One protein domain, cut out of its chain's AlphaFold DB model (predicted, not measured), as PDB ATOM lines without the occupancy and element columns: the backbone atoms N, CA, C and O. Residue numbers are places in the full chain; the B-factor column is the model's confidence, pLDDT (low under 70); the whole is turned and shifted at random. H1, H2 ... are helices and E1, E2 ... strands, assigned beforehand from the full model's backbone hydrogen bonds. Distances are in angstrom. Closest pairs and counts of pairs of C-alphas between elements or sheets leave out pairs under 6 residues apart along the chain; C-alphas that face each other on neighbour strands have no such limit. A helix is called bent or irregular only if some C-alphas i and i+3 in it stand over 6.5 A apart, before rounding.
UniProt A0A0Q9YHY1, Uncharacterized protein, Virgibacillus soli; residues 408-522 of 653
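Overview. This is residues 408 to 522 of the 653 residues of an uncharacterized protein of Virgibacillus soli (UniProt A0A0Q9YHY1). A small two-stranded sheet, E1 and E2, packs on the long helix H5, which runs through the middle, and H1 crosses H5 on another side. Between the two strands the chain runs out to H2, far from the other helices; H3 and H4 lie toward the opposite end, and residues 468 to 502 form a wide loop leading into H5. The 115 printed residues hold five named helices and two named strands, in the order H1 E1 H2 E2 H3 H4 H5, the sheet antiparallel, the class mostly helix. The whole is compact, with a radius of gyration of the C-alphas of 14.6 A and spans of 38 by 31 by 27 A.

Arrangement. E1, residues 427 to 429, and E2, residues 452 to 454, are antiparallel at 169 degrees, with N 453 and O 428 within hydrogen-bond range at 3.2 A. E2 and H5, residues 503 to 522, come closest at the C-alphas of Tyr 453 and Met 509, 5.6 A apart. H1, residues 408 to 419, touches residues 510 to 518 of H5, about perpendicular at 83 degrees; the closest C-alphas, Gly 410 and Trp 514, are 3.6 A apart. H3, residues 456 to 462, is near H5, with 5 pairs of C-alphas within 10 A. H4, residues 464 to 467, is close to H1 but not clearly touching, the closest C-alphas, Val 418 and Leu 465, being 6.5 A apart. H2, residues 435 to 443, touches no helix. Every O i to N i+4 pair is within hydrogen-bond range in H1 and H2, 15 of 16 in H5 and 0 of 3 in H3, where 2 of 4 O i to N i+3 pairs are; H4 is too short for an O i to N i+4 pair.

Along the chain. H1 begins at C-alpha 408, (139.727, 124.814, 172.221), and measures 16.4 A; H5 measures 26.8 A and ends at C-alpha 522, (141.682, 124.526, 185.060). H3 is irregular, with C-alphas 457 and 460 8.7 A apart.

Size, cuts and confidence. The two C-alphas farthest apart, Leu 443 and Asp 467, are 41.9 A apart. The printed part has no cut, and the link from H4 to H5 is long, at 35 residues. The pLDDT is under 70 at residues 430 to 451, 485 to 491 and 522.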
ATOM      1  N   CYS A 408     139.624 126.281 172.182       91.56
ATOM      2  CA  CYS A 408     139.727 124.814 172.221       91.56
ATOM      3  C   CYS A 408     139.104 124.177 173.475       91.56
ATOM      4  O   CYS A 408     138.334 123.232 173.357       91.56
ATOM      5  N   ALA A 409     139.346 124.730 174.668       90.12
ATOM      6  CA  ALA A 409     138.767 124.218 175.914       90.12
ATOM      7  C   ALA A 409     137.227 124.235 175.935       90.12
ATOM      8  O   ALA A 409     136.628 123.345 176.531       90.12
ATOM      9  N   GLY A 410     136.589 125.215 175.286       92.31
ATOM     10  CA  GLY A 410     135.130 125.272 175.173       92.31
ATOM     11  C   GLY A 410     134.599 124.210 174.214       92.31
ATOM     12  O   GLY A 410     133.658 123.502 174.553       92.31
ATOM     13  N   ILE A 411     135.259 124.044 173.063       94.75
ATOM     14  CA  ILE A 411     134.933 123.003 172.076       94.75
ATOM     15  C   ILE A 411     135.043 121.607 172.703       94.75
ATOM     16  O   ILE A 411     134.104 120.823 172.631       94.75
ATOM     17  N   VAL A 412     136.165 121.324 173.367       95.25
ATOM     18  CA  VAL A 412     136.458 120.021 173.982       95.25
ATOM     19  C   VAL A 412     135.485 119.701 175.120       95.25
ATOM     20  O   VAL A 412     135.033 118.562 175.214       95.25
ATOM     21  N   ARG A 413     135.100 120.687 175.950       93.94
ATOM     22  CA  ARG A 413     134.071 120.488 176.992       93.94
ATOM     23  C   ARG A 413     132.706 120.173 176.382       93.94
ATOM     24  O   ARG A 413     132.001 119.303 176.878       93.94
ATOM     25  N   VAL A 414     132.318 120.882 175.321       95.38
ATOM     26  CA  VAL A 414     131.026 120.641 174.658       95.38
ATOM     27  C   VAL A 414     130.974 119.240 174.062       95.38
ATOM     28  O   VAL A 414     130.000 118.532 174.287       95.38
ATOM     29  N   ILE A 415     132.038 118.821 173.376       96.50
ATOM     30  CA  ILE A 415     132.164 117.465 172.828       96.50
ATOM     31  C   ILE A 415     132.090 116.416 173.946       96.50
ATOM     32  O   ILE A 415     131.319 115.472 173.825       96.50
ATOM     33  N   GLU A 416     132.841 116.603 175.040       96.25
ATOM     34  CA  GLU A 416     132.822 115.704 176.204       96.25
ATOM     35  C   GLU A 416     131.407 115.514 176.750       96.25
ATOM     36  O   GLU A 416     130.930 114.390 176.857       96.25
ATOM     37  N   ARG A 417     130.727 116.618 177.068       94.12
ATOM     38  CA  ARG A 417     129.402 116.583 177.693       94.12
ATOM     39  C   ARG A 417     128.376 115.938 176.768       94.12
ATOM     40  O   ARG A 417     127.656 115.051 177.202       94.12
ATOM     41  N   VAL A 418     128.341 116.337 175.494       93.12
ATOM     42  CA  VAL A 418     127.373 115.779 174.542       93.12
ATOM     43  C   VAL A 418     127.614 114.282 174.327       93.12
ATOM     44  O   VAL A 418     126.662 113.509 174.365       93.12
ATOM     45  N   PHE A 419     128.870 113.851 174.165       91.44
ATOM     46  CA  PHE A 419     129.183 112.431 173.982       91.44
ATOM     47  C   PHE A 419     128.870 111.598 175.233       91.44
ATOM     48  O   PHE A 419     128.287 110.522 175.127       91.44
ATOM     49  N   ASN A 420     129.175 112.125 176.421       93.25
ATOM     50  CA  ASN A 420     128.893 111.469 177.701       93.25
ATOM     51  C   ASN A 420     127.409 111.561 178.118       93.25
ATOM     52  O   ASN A 420     127.071 111.187 179.239       93.25
ATOM     53  N   GLN A 421     126.520 112.049 177.241       91.00
ATOM     54  CA  GLN A 421     125.079 112.217 177.489       91.00
ATOM     55  C   GLN A 421     124.764 113.130 178.685       91.00
ATOM     56  O   GLN A 421     123.796 112.939 179.422       91.00
ATOM     57  N   GLU A 422     125.586 114.153 178.867       91.94
ATOM     58  CA  GLU A 422     125.456 115.160 179.904       91.94
ATOM     59  C   GLU A 422     124.860 116.459 179.347       91.94
ATOM     60  O   GLU A 422     125.209 116.923 178.259       91.94
ATOM     61  N   GLU A 423     123.985 117.109 180.118       84.69
ATOM     62  CA  GLU A 423     123.315 118.332 179.663       84.69
ATOM     63  C   GLU A 423     124.280 119.515 179.551       84.69
ATOM     64  O   GLU A 423     124.832 119.947 180.557       84.69
ATOM     65  N   ILE A 424     124.401 120.143 178.380       87.25
ATOM     66  CA  ILE A 424     124.986 121.488 178.278       87.25
ATOM     67  C   ILE A 424     123.998 122.521 178.819       87.25
ATOM     68  O   ILE A 424     122.798 122.470 178.546       87.25
ATOM     69  N   GLU A 425     124.507 123.499 179.568       86.88
ATOM     70  CA  GLU A 425     123.690 124.585 180.096       86.88
ATOM     71  C   GLU A 425     123.043 125.339 178.919       86.88
ATOM     72  O   GLU A 425     123.747 125.954 178.127       86.88
ATOM     73  N   LYS A 426     121.716 125.294 178.753       84.06
ATOM     74  CA  LYS A 426     121.033 125.954 177.614       84.06
ATOM     75  C   LYS A 426     121.078 127.479 177.696       84.06
ATOM     76  O   LYS A 426     121.085 128.175 176.680       84.06
ATOM     77  N   GLU A 427     121.167 127.976 178.922       84.38
ATOM     78  CA  GLU A 427     121.433 129.360 179.263       84.38
ATOM     79  C   GLU A 427     122.578 129.398 180.267       84.38
ATOM     80  O   GLU A 427     122.524 128.761 181.320       84.38
ATOM     81  N   LEU A 428     123.604 130.183 179.970       81.69
ATOM     82  CA  LEU A 428     124.688 130.421 180.909       81.69
ATOM     83  C   LEU A 428     125.061 131.890 180.847       81.69
ATOM     84  O   LEU A 428     125.237 132.441 179.765       81.69
ATOM     85  N   SER A 429     125.198 132.525 182.010       76.69
ATOM     86  CA  SER A 429     125.856 133.821 182.143       76.69
ATOM     87  C   SER A 429     127.034 133.654 183.082       76.69
ATOM     88  O   SER A 429     126.857 133.290 184.245       76.69
ATOM     89  N   TYR A 430     128.235 133.909 182.576       67.00
ATOM     90  CA  TYR A 430     129.459 133.701 183.331       67.00
ATOM     91  C   TYR A 430     130.132 135.041 183.622       67.00
ATOM     92  O   TYR A 430     130.487 135.794 182.714       67.00
ATOM     93  N   LYS A 431     130.292 135.354 184.911       64.81
ATOM     94  CA  LYS A 431     131.050 136.524 185.362       64.81
ATOM     95  C   LYS A 431     132.457 136.071 185.733       64.81
ATOM     96  O   LYS A 431     132.566 135.212 186.601       64.81
ATOM     97  N   PRO A 432     133.511 136.643 185.134       62.31
ATOM     98  CA  PRO A 432     134.864 136.217 185.448       62.31
ATOM     99  C   PRO A 432     135.213 136.471 186.919       62.31
ATOM    100  O   PRO A 432     135.006 137.574 187.430       62.31
ATOM    101  N   GLU A 433     135.755 135.462 187.599       63.88
ATOM    102  CA  GLU A 433     136.033 135.522 189.045       63.88
ATOM    103  C   GLU A 433     137.524 135.717 189.362       63.88
ATOM    104  O   GLU A 433     137.896 136.008 190.501       63.88
ATOM    105  N   THR A 434     138.405 135.568 188.368       64.50
ATOM    106  CA  THR A 434     139.856 135.623 188.582       64.50
ATOM    107  C   THR A 434     140.433 137.031 188.398       64.50
ATOM    108  O   THR A 434     139.995 137.809 187.551       64.50
ATOM    109  N   VAL A 435     141.501 137.356 189.142       59.59
ATOM    110  CA  VAL A 435     142.227 138.643 189.020       59.59
ATOM    111  C   VAL A 435     142.747 138.867 187.594       59.59
ATOM    112  O   VAL A 435     142.784 140.002 187.124       59.59
ATOM    113  N   LYS A 436     143.117 137.792 186.885       62.97
ATOM    114  CA  LYS A 436     143.553 137.836 185.481       62.97
ATOM    115  C   LYS A 436     142.418 138.307 184.570       62.97
ATOM    116  O   LYS A 436     142.642 139.185 183.741       62.97
ATOM    117  N   SER A 437     141.214 137.774 184.748       61.09
ATOM    118  CA  SER A 437     140.045 138.171 183.961       61.09
ATOM    119  C   SER A 437     139.516 139.553 184.345       61.09
ATOM    120  O   SER A 437     139.156 140.332 183.466       61.09
ATOM    121  N   TRP A 438     139.600 139.927 185.626       62.69
ATOM    122  CA  TRP A 438     139.323 141.292 186.085       62.69
ATOM    123  C   TRP A 438     140.296 142.323 185.483       62.69
ATOM    124  O   TRP A 438     139.874 143.367 184.985       62.69
ATOM    125  N   LEU A 439     141.604 142.026 185.458       58.16
ATOM    126  CA  LEU A 439     142.619 142.876 184.816       58.16
ATOM    127  C   LEU A 439     142.385 143.007 183.303       58.16
ATOM    128  O   LEU A 439     142.592 144.087 182.749       58.16
ATOM    129  N   ARG A 440     141.933 141.934 182.639       61.44
ATOM    130  CA  ARG A 440     141.565 141.942 181.212       61.44
ATOM    131  C   ARG A 440     140.356 142.828 180.927       61.44
ATOM    132  O   ARG A 440     140.373 143.576 179.954       61.44
ATOM    133  N   GLU A 441     139.335 142.791 181.780       61.16
ATOM    134  CA  GLU A 441     138.178 143.683 181.664       61.16
ATOM    135  C   GLU A 441     138.572 145.157 181.881       61.16
ATOM    136  O   GLU A 441     138.103 146.041 181.163       61.16
ATOM    137  N   TYR A 442     139.479 145.423 182.827       55.81
ATOM    138  CA  TYR A 442     139.907 146.774 183.203       55.81
ATOM    139  C   TYR A 442     140.841 147.456 182.181       55.81
ATOM    140  O   TYR A 442     140.743 148.667 181.984       55.81
ATOM    141  N   LEU A 443     141.739 146.710 181.522       57.97
ATOM    142  CA  LEU A 443     142.734 147.259 180.581       57.97
ATOM    143  C   LEU A 443     142.184 147.559 179.168       57.97
ATOM    144  O   LEU A 443     142.859 148.231 178.390       57.97
ATOM    145  N   GLY A 444     140.939 147.163 178.876       49.12
ATOM    146  CA  GLY A 444     140.157 147.646 177.734       49.12
ATOM    147  C   GLY A 444     140.121 146.734 176.499       49.12
ATOM    148  O   GLY A 444     141.137 146.209 176.060       49.12
ATOM    149  N   SER A 445     138.920 146.666 175.899       48.59
ATOM    150  CA  SER A 445     138.497 146.059 174.611       48.59
ATOM    151  C   SER A 445     138.009 144.599 174.543       48.59
ATOM    152  O   SER A 445     137.695 144.146 173.453       48.59
ATOM    153  N   ALA A 446     137.795 143.896 175.661       49.72
ATOM    154  CA  ALA A 446     137.357 142.489 175.614       49.72
ATOM    155  C   ALA A 446     135.859 142.221 175.901       49.72
ATOM    156  O   ALA A 446     135.449 141.077 175.944       49.72
ATOM    157  N   GLY A 447     135.005 143.231 176.106       49.69
ATOM    158  CA  GLY A 447     133.542 143.011 176.101       49.69
ATOM    159  C   GLY A 447     132.965 142.031 177.148       49.69
ATOM    160  O   GLY A 447     131.821 141.618 176.998       49.69
ATOM    161  N   TYR A 448     133.683 141.703 178.232       53.22
ATOM    162  CA  TYR A 448     133.254 140.728 179.260       53.22
ATOM    163  C   TYR A 448     131.938 141.062 180.003       53.22
ATOM    164  O   TYR A 448     131.436 140.240 180.764       53.22
ATOM    165  N   LYS A 449     131.334 142.239 179.787       49.59
ATOM    166  CA  LYS A 449     130.118 142.676 180.498       49.59
ATOM    167  C   LYS A 449     128.856 141.856 180.192       49.59
ATOM    168  O   LYS A 449     127.863 142.032 180.894       49.59
ATOM    169  N   SER A 450     128.870 140.991 179.178       53.03
ATOM    170  CA  SER A 450     127.697 140.215 178.749       53.03
ATOM    171  C   SER A 450     128.064 138.848 178.164       53.03
ATOM    172  O   SER A 450     127.551 138.477 177.107       53.03
ATOM    173  N   LEU A 451     128.976 138.113 178.806       65.94
ATOM    174  CA  LEU A 451     129.224 136.715 178.455       65.94
ATOM    175  C   LEU A 451     128.035 135.879 178.908       65.94
ATOM    176  O   LEU A 451     127.926 135.438 180.055       65.94
ATOM    177  N   SER A 452     127.081 135.785 178.000       76.62
ATOM    178  CA  SER A 452     125.924 134.939 178.139       76.62
ATOM    179  C   SER A 452     125.443 134.496 176.779       76.62
ATOM    180  O   SER A 452     125.450 135.283 175.827       76.62
ATOM    181  N   TYR A 453     124.949 133.275 176.723       88.25
ATOM    182  CA  TYR A 453     124.222 132.762 175.578       88.25
ATOM    183  C   TYR A 453     122.884 132.198 176.046       88.25
ATOM    184  O   TYR A 453     122.702 131.886 177.226       88.25
ATOM    185  N   ASN A 454     121.952 132.105 175.106       89.81
ATOM    186  CA  ASN A 454     120.671 131.460 175.308       89.81
ATOM    187  C   ASN A 454     120.319 130.686 174.036       89.81
ATOM    188  O   ASN A 454     120.074 131.305 173.003       89.81
ATOM    189  N   LEU A 455     120.327 129.357 174.126       90.56
ATOM    190  CA  LEU A 455     120.001 128.456 173.020       90.56
ATOM    191  C   LEU A 455     118.486 128.243 172.870       90.56
ATOM    192  O   LEU A 455     118.038 127.913 171.777       90.56
ATOM    193  N   GLU A 456     117.696 128.467 173.930       88.81
ATOM    194  CA  GLU A 456     116.246 128.191 173.983       88.81
ATOM    195  C   GLU A 456     115.445 128.768 172.801       88.81
ATOM    196  O   GLU A 456     114.592 128.057 172.267       88.81
ATOM    197  N   PRO A 457     115.696 130.006 172.320       90.50
ATOM    198  CA  PRO A 457     114.915 130.575 171.225       90.50
ATOM    199  C   PRO A 457     115.054 129.843 169.883       90.50
ATOM    200  O   PRO A 457     114.249 130.111 168.991       90.50
ATOM    201  N   GLN A 458     116.088 129.010 169.710       88.25
ATOM    202  CA  GLN A 458     116.469 128.381 168.437       88.25
ATOM    203  C   GLN A 458     117.030 126.960 168.645       88.25
ATOM    204  O   GLN A 458     117.954 126.548 167.947       88.25
ATOM    205  N   LEU A 459     116.514 126.209 169.628       87.38
ATOM    206  CA  LEU A 459     117.007 124.858 169.952       87.38
ATOM    207  C   LEU A 459     116.989 123.896 168.755       87.38
ATOM    208  O   LEU A 459     117.869 123.049 168.643       87.38
ATOM    209  N   ASP A 460     116.034 124.065 167.843       88.44
ATOM    210  CA  ASP A 460     115.912 123.311 166.592       88.44
ATOM    211  C   ASP A 460     117.131 123.473 165.667       88.44
ATOM    212  O   ASP A 460     117.446 122.573 164.892       88.44
ATOM    213  N   GLN A 461     117.855 124.592 165.775       90.94
ATOM    214  CA  GLN A 461     119.090 124.848 165.028       90.94
ATOM    215  C   GLN A 461     120.310 124.132 165.638       90.94
ATOM    216  O   GLN A 461     121.371 124.071 165.017       90.94
ATOM    217  N   TYR A 462     120.166 123.570 166.841       90.69
ATOM    218  CA  TYR A 462     121.218 122.889 167.596       90.69
ATOM    219  C   TYR A 462     120.854 121.422 167.865       90.69
ATOM    220  O   TYR A 462     121.050 120.925 168.973       90.69
ATOM    221  N   ALA A 463     120.349 120.720 166.841       86.06
ATOM    222  CA  ALA A 463     119.913 119.318 166.922       86.06
ATOM    223  C   ALA A 463     120.958 118.366 167.540       86.06
ATOM    224  O   ALA A 463     120.591 117.422 168.235       86.06
ATOM    225  N   PHE A 464     122.252 118.685 167.398       86.94
ATOM    226  CA  PHE A 464     123.355 117.935 168.008       86.94
ATOM    227  C   PHE A 464     123.296 117.832 169.538       86.94
ATOM    228  O   PHE A 464     123.948 116.962 170.109       86.94
ATOM    229  N   LEU A 465     122.550 118.711 170.213       86.94
ATOM    230  CA  LEU A 465     122.317 118.625 171.658       86.94
ATOM    231  C   LEU A 465     121.366 117.480 172.035       86.94
ATOM    232  O   LEU A 465     121.363 117.068 173.190       86.94
ATOM    233  N   GLU A 466     120.550 117.008 171.090       81.88
ATOM    234  CA  GLU A 466     119.597 115.909 171.275       81.88
ATOM    235  C   GLU A 466     120.105 114.611 170.635       81.88
ATOM    236  O   GLU A 466     120.060 113.562 171.273       81.88
ATOM    237  N   ASP A 467     120.614 114.674 169.401       79.75
ATOM    238  CA  ASP A 467     121.023 113.485 168.637       79.75
ATOM    239  C   ASP A 467     122.506 113.090 168.810       79.75
ATOM    240  O   ASP A 467     122.914 112.013 168.374       79.75
ATOM    241  N   GLY A 468     123.325 113.938 169.447       79.44
ATOM    242  CA  GLY A 468     124.755 113.695 169.666       79.44
ATOM    243  C   GLY A 468     125.644 113.814 168.416       79.44
ATOM    244  O   GLY A 468     126.845 113.531 168.483       79.44
ATOM    245  N   TYR A 469     125.096 114.251 167.277       79.38
ATOM    246  CA  TYR A 469     125.779 114.335 165.985       79.38
ATOM    247  C   TYR A 469     126.295 115.755 165.686       79.38
ATOM    248  O   TYR A 469     125.809 116.480 164.810       79.38
ATOM    249  N   LEU A 470     127.348 116.168 166.400       90.12
ATOM    250  CA  LEU A 470     127.967 117.495 166.254       90.12
ATOM    251  C   LEU A 470     128.516 117.747 164.844       90.12
ATOM    252  O   LEU A 470     128.535 118.892 164.374       90.12
ATOM    253  N   TYR A 471     128.938 116.693 164.137       82.31
ATOM    254  CA  TYR A 471     129.499 116.822 162.794       82.31
ATOM    255  C   TYR A 471     128.466 117.279 161.758       82.31
ATOM    256  O   TYR A 471     128.839 117.718 160.665       82.31
ATOM    257  N   GLY A 472     127.170 117.220 162.074       80.56
ATOM    258  CA  GLY A 472     126.093 117.718 161.223       80.56
ATOM    259  C   GLY A 472     126.045 119.242 161.110       80.56
ATOM    260  O   GLY A 472     125.663 119.751 160.056       80.56
ATOM    261  N   TYR A 473     126.496 119.980 162.133       87.75
ATOM    262  CA  TYR A 473     126.354 121.437 162.170       87.75
ATOM    263  C   TYR A 473     127.166 122.123 161.058       87.75
ATOM    264  O   TYR A 473     128.347 121.827 160.834       87.75
ATOM    265  N   ARG A 474     126.539 123.059 160.341       86.81
ATOM    266  CA  ARG A 474     127.164 123.855 159.275       86.81
ATOM    267  C   ARG A 474     126.925 125.326 159.558       86.81
ATOM    268  O   ARG A 474     125.784 125.721 159.757       86.81
ATOM    269  N   PHE A 475     127.993 126.115 159.502       90.06
ATOM    270  CA  PHE A 475     127.855 127.562 159.510       90.06
ATOM    271  C   PHE A 475     127.029 128.019 158.302       90.06
ATOM    272  O   PHE A 475     127.216 127.539 157.179       90.06
ATOM    273  N   THR A 476     126.119 128.946 158.554       90.88
ATOM    274  CA  THR A 476     125.164 129.511 157.595       90.88
ATOM    275  C   THR A 476     125.485 130.960 157.234       90.88
ATOM    276  O   THR A 476     125.161 131.389 156.129       90.88
ATOM    277  N   ASP A 477     126.160 131.694 158.121       91.81
ATOM    278  CA  ASP A 477     126.605 133.065 157.882       91.81
ATOM    279  C   ASP A 477     127.644 133.123 156.752       91.81
ATOM    280  O   ASP A 477     128.633 132.386 156.752       91.81
ATOM    281  N   GLU A 478     127.447 134.029 155.792       86.12
ATOM    282  CA  GLU A 478     128.277 134.136 154.583       86.12
ATOM    283  C   GLU A 478     129.774 134.354 154.874       86.12
ATOM    284  O   GLU A 478     130.622 133.989 154.056       86.12
ATOM    285  N   GLN A 479     130.132 134.941 156.024       84.81
ATOM    286  CA  GLN A 479     131.526 135.219 156.385       84.81
ATOM    287  C   GLN A 479     132.275 133.985 156.885       84.81
ATOM    288  O   GLN A 479     133.510 134.000 156.900       84.81
ATOM    289  N   ILE A 480     131.554 132.949 157.323       87.62
ATOM    290  CA  ILE A 480     132.136 131.768 157.973       87.62
ATOM    291  C   ILE A 480     131.588 130.433 157.445       87.62
ATOM    292  O   ILE A 480     132.101 129.381 157.816       87.62
ATOM    293  N   SER A 481     130.625 130.438 156.518       85.94
ATOM    294  CA  SER A 481     130.001 129.234 155.941       85.94
ATOM    295  C   SER A 481     130.970 128.292 155.213       85.94
ATOM    296  O   SER A 481     130.659 127.125 154.980       85.94
ATOM    297  N   TYR A 482     132.143 128.788 154.811       79.50
ATOM    298  CA  TYR A 482     133.192 127.994 154.164       79.50
ATOM    299  C   TYR A 482     134.076 127.223 155.164       79.50
ATOM    300  O   TYR A 482     134.765 126.273 154.773       79.50
ATOM    301  N   ILE A 483     134.056 127.602 156.447       83.00
ATOM    302  CA  ILE A 483     134.889 127.008 157.497       83.00
ATOM    303  C   ILE A 483     134.444 125.569 157.760       83.00
ATOM    304  O   ILE A 483     133.263 125.283 157.956       83.00
ATOM    305  N   GLY A 484     135.405 124.643 157.754       71.00
ATOM    306  CA  GLY A 484     135.159 123.205 157.881       71.00
ATOM    307  C   GLY A 484     134.646 122.545 156.595       71.00
ATOM    308  O   GLY A 484     134.533 121.321 156.542       71.00
ATOM    309  N   LYS A 485     134.351 123.311 155.535       69.06
ATOM    310  CA  LYS A 485     133.975 122.782 154.212       69.06
ATOM    311  C   LYS A 485     135.128 122.854 153.212       69.06
ATOM    312  O   LYS A 485     135.386 121.864 152.538       69.06
ATOM    313  N   GLU A 486     135.771 124.015 153.114       59.31
ATOM    314  CA  GLU A 486     136.812 124.313 152.115       59.31
ATOM    315  C   GLU A 486     138.122 124.789 152.756       59.31
ATOM    316  O   GLU A 486     139.181 124.631 152.156       59.31
ATOM    317  N   THR A 487     138.068 125.356 153.966       62.97
ATOM    318  CA  THR A 487     139.252 125.796 154.715       62.97
ATOM    319  C   THR A 487     139.110 125.518 156.215       62.97
ATOM    320  O   THR A 487     138.003 125.474 156.763       62.97
ATOM    321  N   TYR A 488     140.251 125.356 156.887       65.38
ATOM    322  CA  TYR A 488     140.371 125.341 158.347       65.38
ATOM    323  C   TYR A 488     140.997 126.660 158.814       65.38
ATOM    324  O   TYR A 488     141.799 127.261 158.097       65.38
ATOM    325  N   ILE A 489     140.578 127.162 159.976       62.78
ATOM    326  CA  ILE A 489     141.005 128.478 160.462       62.78
ATOM    327  C   ILE A 489     142.366 128.349 161.138       62.78
ATOM    328  O   ILE A 489     142.480 127.606 162.107       62.78
ATOM    329  N   ASP A 490     143.346 129.140 160.698       55.22
ATOM    330  CA  ASP A 490     144.582 129.358 161.464       55.22
ATOM    331  C   ASP A 490     144.741 130.823 161.938       55.22
ATOM    332  O   ASP A 490     145.244 131.037 163.035       55.22
ATOM    333  N   ASP A 491     144.224 131.830 161.207       63.31
ATOM    334  CA  ASP A 491     144.515 133.258 161.491       63.31
ATOM    335  C   ASP A 491     143.302 134.221 161.448       63.31
ATOM    336  O   ASP A 491     143.466 135.444 161.495       63.31
ATOM    337  N   ILE A 492     142.066 133.717 161.340       73.44
ATOM    338  CA  ILE A 492     140.862 134.570 161.281       73.44
ATOM    339  C   ILE A 492     140.233 134.684 162.669       73.44
ATOM    340  O   ILE A 492     139.911 133.681 163.300       73.44
ATOM    341  N   VAL A 493     140.021 135.922 163.124       83.69
ATOM    342  CA  VAL A 493     139.299 136.219 164.367       83.69
ATOM    343  C   VAL A 493     137.805 136.320 164.072       83.69
ATOM    344  O   VAL A 493     137.363 137.269 163.419       83.69
ATOM    345  N   ILE A 494     137.029 135.360 164.572       87.25
ATOM    346  CA  ILE A 494     135.569 135.346 164.467       87.25
ATOM    347  C   ILE A 494     134.995 136.198 165.592       87.25
ATOM    348  O   ILE A 494     135.124 135.870 166.768       87.25
ATOM    349  N   ASP A 495     134.362 137.307 165.222       88.31
ATOM    350  CA  ASP A 495     133.679 138.206 166.147       88.31
ATOM    351  C   ASP A 495     132.174 137.886 166.144       88.31
ATOM    352  O   ASP A 495     131.493 138.231 165.171       88.31
ATOM    353  N   PRO A 496     131.624 137.273 167.212       87.44
ATOM    354  CA  PRO A 496     130.211 136.910 167.260       87.44
ATOM    355  C   PRO A 496     129.267 138.108 167.095       87.44
ATOM    356  O   PRO A 496     128.096 137.928 166.784       87.44
ATOM    357  N   SER A 497     129.727 139.347 167.313       85.44
ATOM    358  CA  SER A 497     128.897 140.541 167.096       85.44
ATOM    359  C   SER A 497     128.686 140.891 165.617       85.44
ATOM    360  O   SER A 497     127.822 141.714 165.314       85.44
ATOM    361  N   LYS A 498     129.453 140.272 164.710       88.62
ATOM    362  CA  LYS A 498     129.469 140.563 163.267       88.62
ATOM    363  C   LYS A 498     128.889 139.458 162.391       88.62
ATOM    364  O   LYS A 498     128.902 139.622 161.174       88.62
ATOM    365  N   ILE A 499     128.415 138.376 162.995       91.06
ATOM    366  CA  ILE A 499     127.797 137.240 162.308       91.06
ATOM    367  C   ILE A 499     126.333 137.100 162.732       91.06
ATOM    368  O   ILE A 499     125.931 137.603 163.791       91.06
ATOM    369  N   ASP A 500     125.538 136.458 161.888       93.25
ATOM    370  CA  ASP A 500     124.103 136.273 162.065       93.25
ATOM    371  C   ASP A 500     123.743 135.019 162.886       93.25
ATOM    372  O   ASP A 500     124.591 134.195 163.230       93.25
ATOM    373  N   GLU A 501     122.474 134.921 163.298       92.06
ATOM    374  CA  GLU A 501     121.966 133.695 163.935       92.06
ATOM    375  C   GLU A 501     121.783 132.585 162.889       92.06
ATOM    376  O   GLU A 501     121.448 132.914 161.748       92.06
ATOM    377  N   PRO A 502     121.914 131.296 163.263       93.38
ATOM    378  CA  PRO A 502     122.161 130.762 164.617       93.38
ATOM    379  C   PRO A 502     123.645 130.724 165.038       93.38
ATOM    380  O   PRO A 502     123.964 130.415 166.193       93.38
ATOM    381  N   ASP A 503     124.560 131.051 164.122       94.25
ATOM    382  CA  ASP A 503     126.008 130.894 164.310       94.25
ATOM    383  C   ASP A 503     126.570 131.822 165.387       94.25
ATOM    384  O   ASP A 503     127.420 131.423 166.185       94.25
ATOM    385  N   ARG A 504     126.049 133.049 165.468       92.88
ATOM    386  CA  ARG A 504     126.363 134.003 166.536       92.88
ATOM    387  C   ARG A 504     126.186 133.400 167.923       92.88
ATOM    388  O   ARG A 504     127.069 133.557 168.771       92.88
ATOM    389  N   THR A 505     125.052 132.753 168.176       92.94
ATOM    390  CA  THR A 505     124.771 132.167 169.488       92.94
ATOM    391  C   THR A 505     125.624 130.925 169.741       92.94
ATOM    392  O   THR A 505     126.124 130.777 170.859       92.94
ATOM    393  N   LEU A 506     125.905 130.104 168.720       93.81
ATOM    394  CA  LEU A 506     126.829 128.972 168.852       93.81
ATOM    395  C   LEU A 506     128.238 129.432 169.249       93.81
ATOM    396  O   LEU A 506     128.802 128.920 170.216       93.81
ATOM    397  N   VAL A 507     128.806 130.416 168.544       92.06
ATOM    398  CA  VAL A 507     130.159 130.913 168.847       92.06
ATOM    399  C   VAL A 507     130.201 131.513 170.255       92.06
ATOM    400  O   VAL A 507     131.113 131.202 171.018       92.06
ATOM    401  N   LYS A 508     129.178 132.282 170.660       90.75
ATOM    402  CA  LYS A 508     129.067 132.786 172.043       90.75
ATOM    403  C   LYS A 508     128.981 131.670 173.080       90.75
ATOM    404  O   LYS A 508     129.538 131.815 174.171       90.75
ATOM    405  N   MET A 509     128.284 130.578 172.771       92.44
ATOM    406  CA  MET A 509     128.228 129.405 173.638       92.44
ATOM    407  C   MET A 509     129.629 128.821 173.822       92.44
ATOM    408  O   MET A 509     130.097 128.738 174.955       92.44
ATOM    409  N   LEU A 510     130.356 128.562 172.733       93.00
ATOM    410  CA  LEU A 510     131.725 128.037 172.787       93.00
ATOM    411  C   LEU A 510     132.694 128.972 173.537       93.00
ATOM    412  O   LEU A 510     133.511 128.499 174.328       93.00
ATOM    413  N   GLU A 511     132.583 130.294 173.361       88.62
ATOM    414  CA  GLU A 511     133.367 131.287 174.116       88.62
ATOM    415  C   GLU A 511     133.068 131.252 175.620       88.62
ATOM    416  O   GLU A 511     133.982 131.292 176.449       88.62
ATOM    417  N   THR A 512     131.785 131.162 175.981       87.56
ATOM    418  CA  THR A 512     131.354 131.095 177.385       87.56
ATOM    419  C   THR A 512     131.864 129.818 178.038       87.56
ATOM    420  O   THR A 512     132.404 129.859 179.145       87.56
ATOM    421  N   GLN A 513     131.769 128.702 177.316       89.81
ATOM    422  CA  GLN A 513     132.268 127.403 177.749       89.81
ATOM    423  C   GLN A 513     133.792 127.384 177.893       89.81
ATOM    424  O   GLN A 513     134.318 126.834 178.858       89.81
ATOM    425  N   TRP A 514     134.519 128.055 176.998       88.88
ATOM    426  CA  TRP A 514     135.973 128.190 177.088       88.88
ATOM    427  C   TRP A 514     136.419 128.945 178.347       88.88
ATOM    428  O   TRP A 514     137.372 128.527 179.013       88.88
ATOM    429  N   ILE A 515     135.737 130.034 178.711       82.44
ATOM    430  CA  ILE A 515     136.049 130.773 179.946       82.44
ATOM    431  C   ILE A 515     135.701 129.934 181.170       82.44
ATOM    432  O   ILE A 515     136.523 129.835 182.083       82.44
ATOM    433  N   TYR A 516     134.520 129.312 181.174       83.75
ATOM    434  CA  TYR A 516     134.100 128.427 182.253       83.75
ATOM    435  C   TYR A 516     135.129 127.310 182.478       83.75
ATOM    436  O   TYR A 516     135.621 127.154 183.592       83.75
ATOM    437  N   ALA A 517     135.548 126.609 181.420       85.75
ATOM    438  CA  ALA A 517     136.557 125.560 181.510       85.75
ATOM    439  C   ALA A 517     137.889 126.093 182.070       85.75
ATOM    440  O   ALA A 517     138.471 125.528 182.996       85.75
ATOM    441  N   ASN A 518     138.364 127.242 181.593       80.00
ATOM    442  CA  ASN A 518     139.634 127.783 182.074       80.00
ATOM    443  C   ASN A 518     139.600 128.263 183.531       80.00
ATOM    444  O   ASN A 518     140.592 128.113 184.250       80.00
ATOM    445  N   GLU A 519     138.491 128.838 183.990       76.56
ATOM    446  CA  GLU A 519     138.389 129.366 185.351       76.56
ATOM    447  C   GLU A 519     137.922 128.321 186.373       76.56
ATOM    448  O   GLU A 519     138.494 128.223 187.462       76.56
ATOM    449  N   MET A 520     136.911 127.519 186.043       71.50
ATOM    450  CA  MET A 520     136.316 126.548 186.964       71.50
ATOM    451  C   MET A 520     137.059 125.216 186.948       71.50
ATOM    452  O   MET A 520     137.337 124.666 188.012       71.50
ATOM    453  N   ILE A 521     137.433 124.733 185.765       70.19
ATOM    454  CA  ILE A 521     138.036 123.406 185.603       70.19
ATOM    455  C   ILE A 521     139.558 123.500 185.760       70.19
ATOM    456  O   ILE A 521     140.140 122.780 186.567       70.19
ATOM    457  N   ASN A 522     140.214 124.456 185.093       69.00
ATOM    458  CA  ASN A 522     141.682 124.526 185.060       69.00
ATOM    459  C   ASN A 522     142.313 125.354 186.197       69.00
ATOM    460  O   ASN A 522     143.419 125.037 186.653       69.00
TER     461      ASN A 522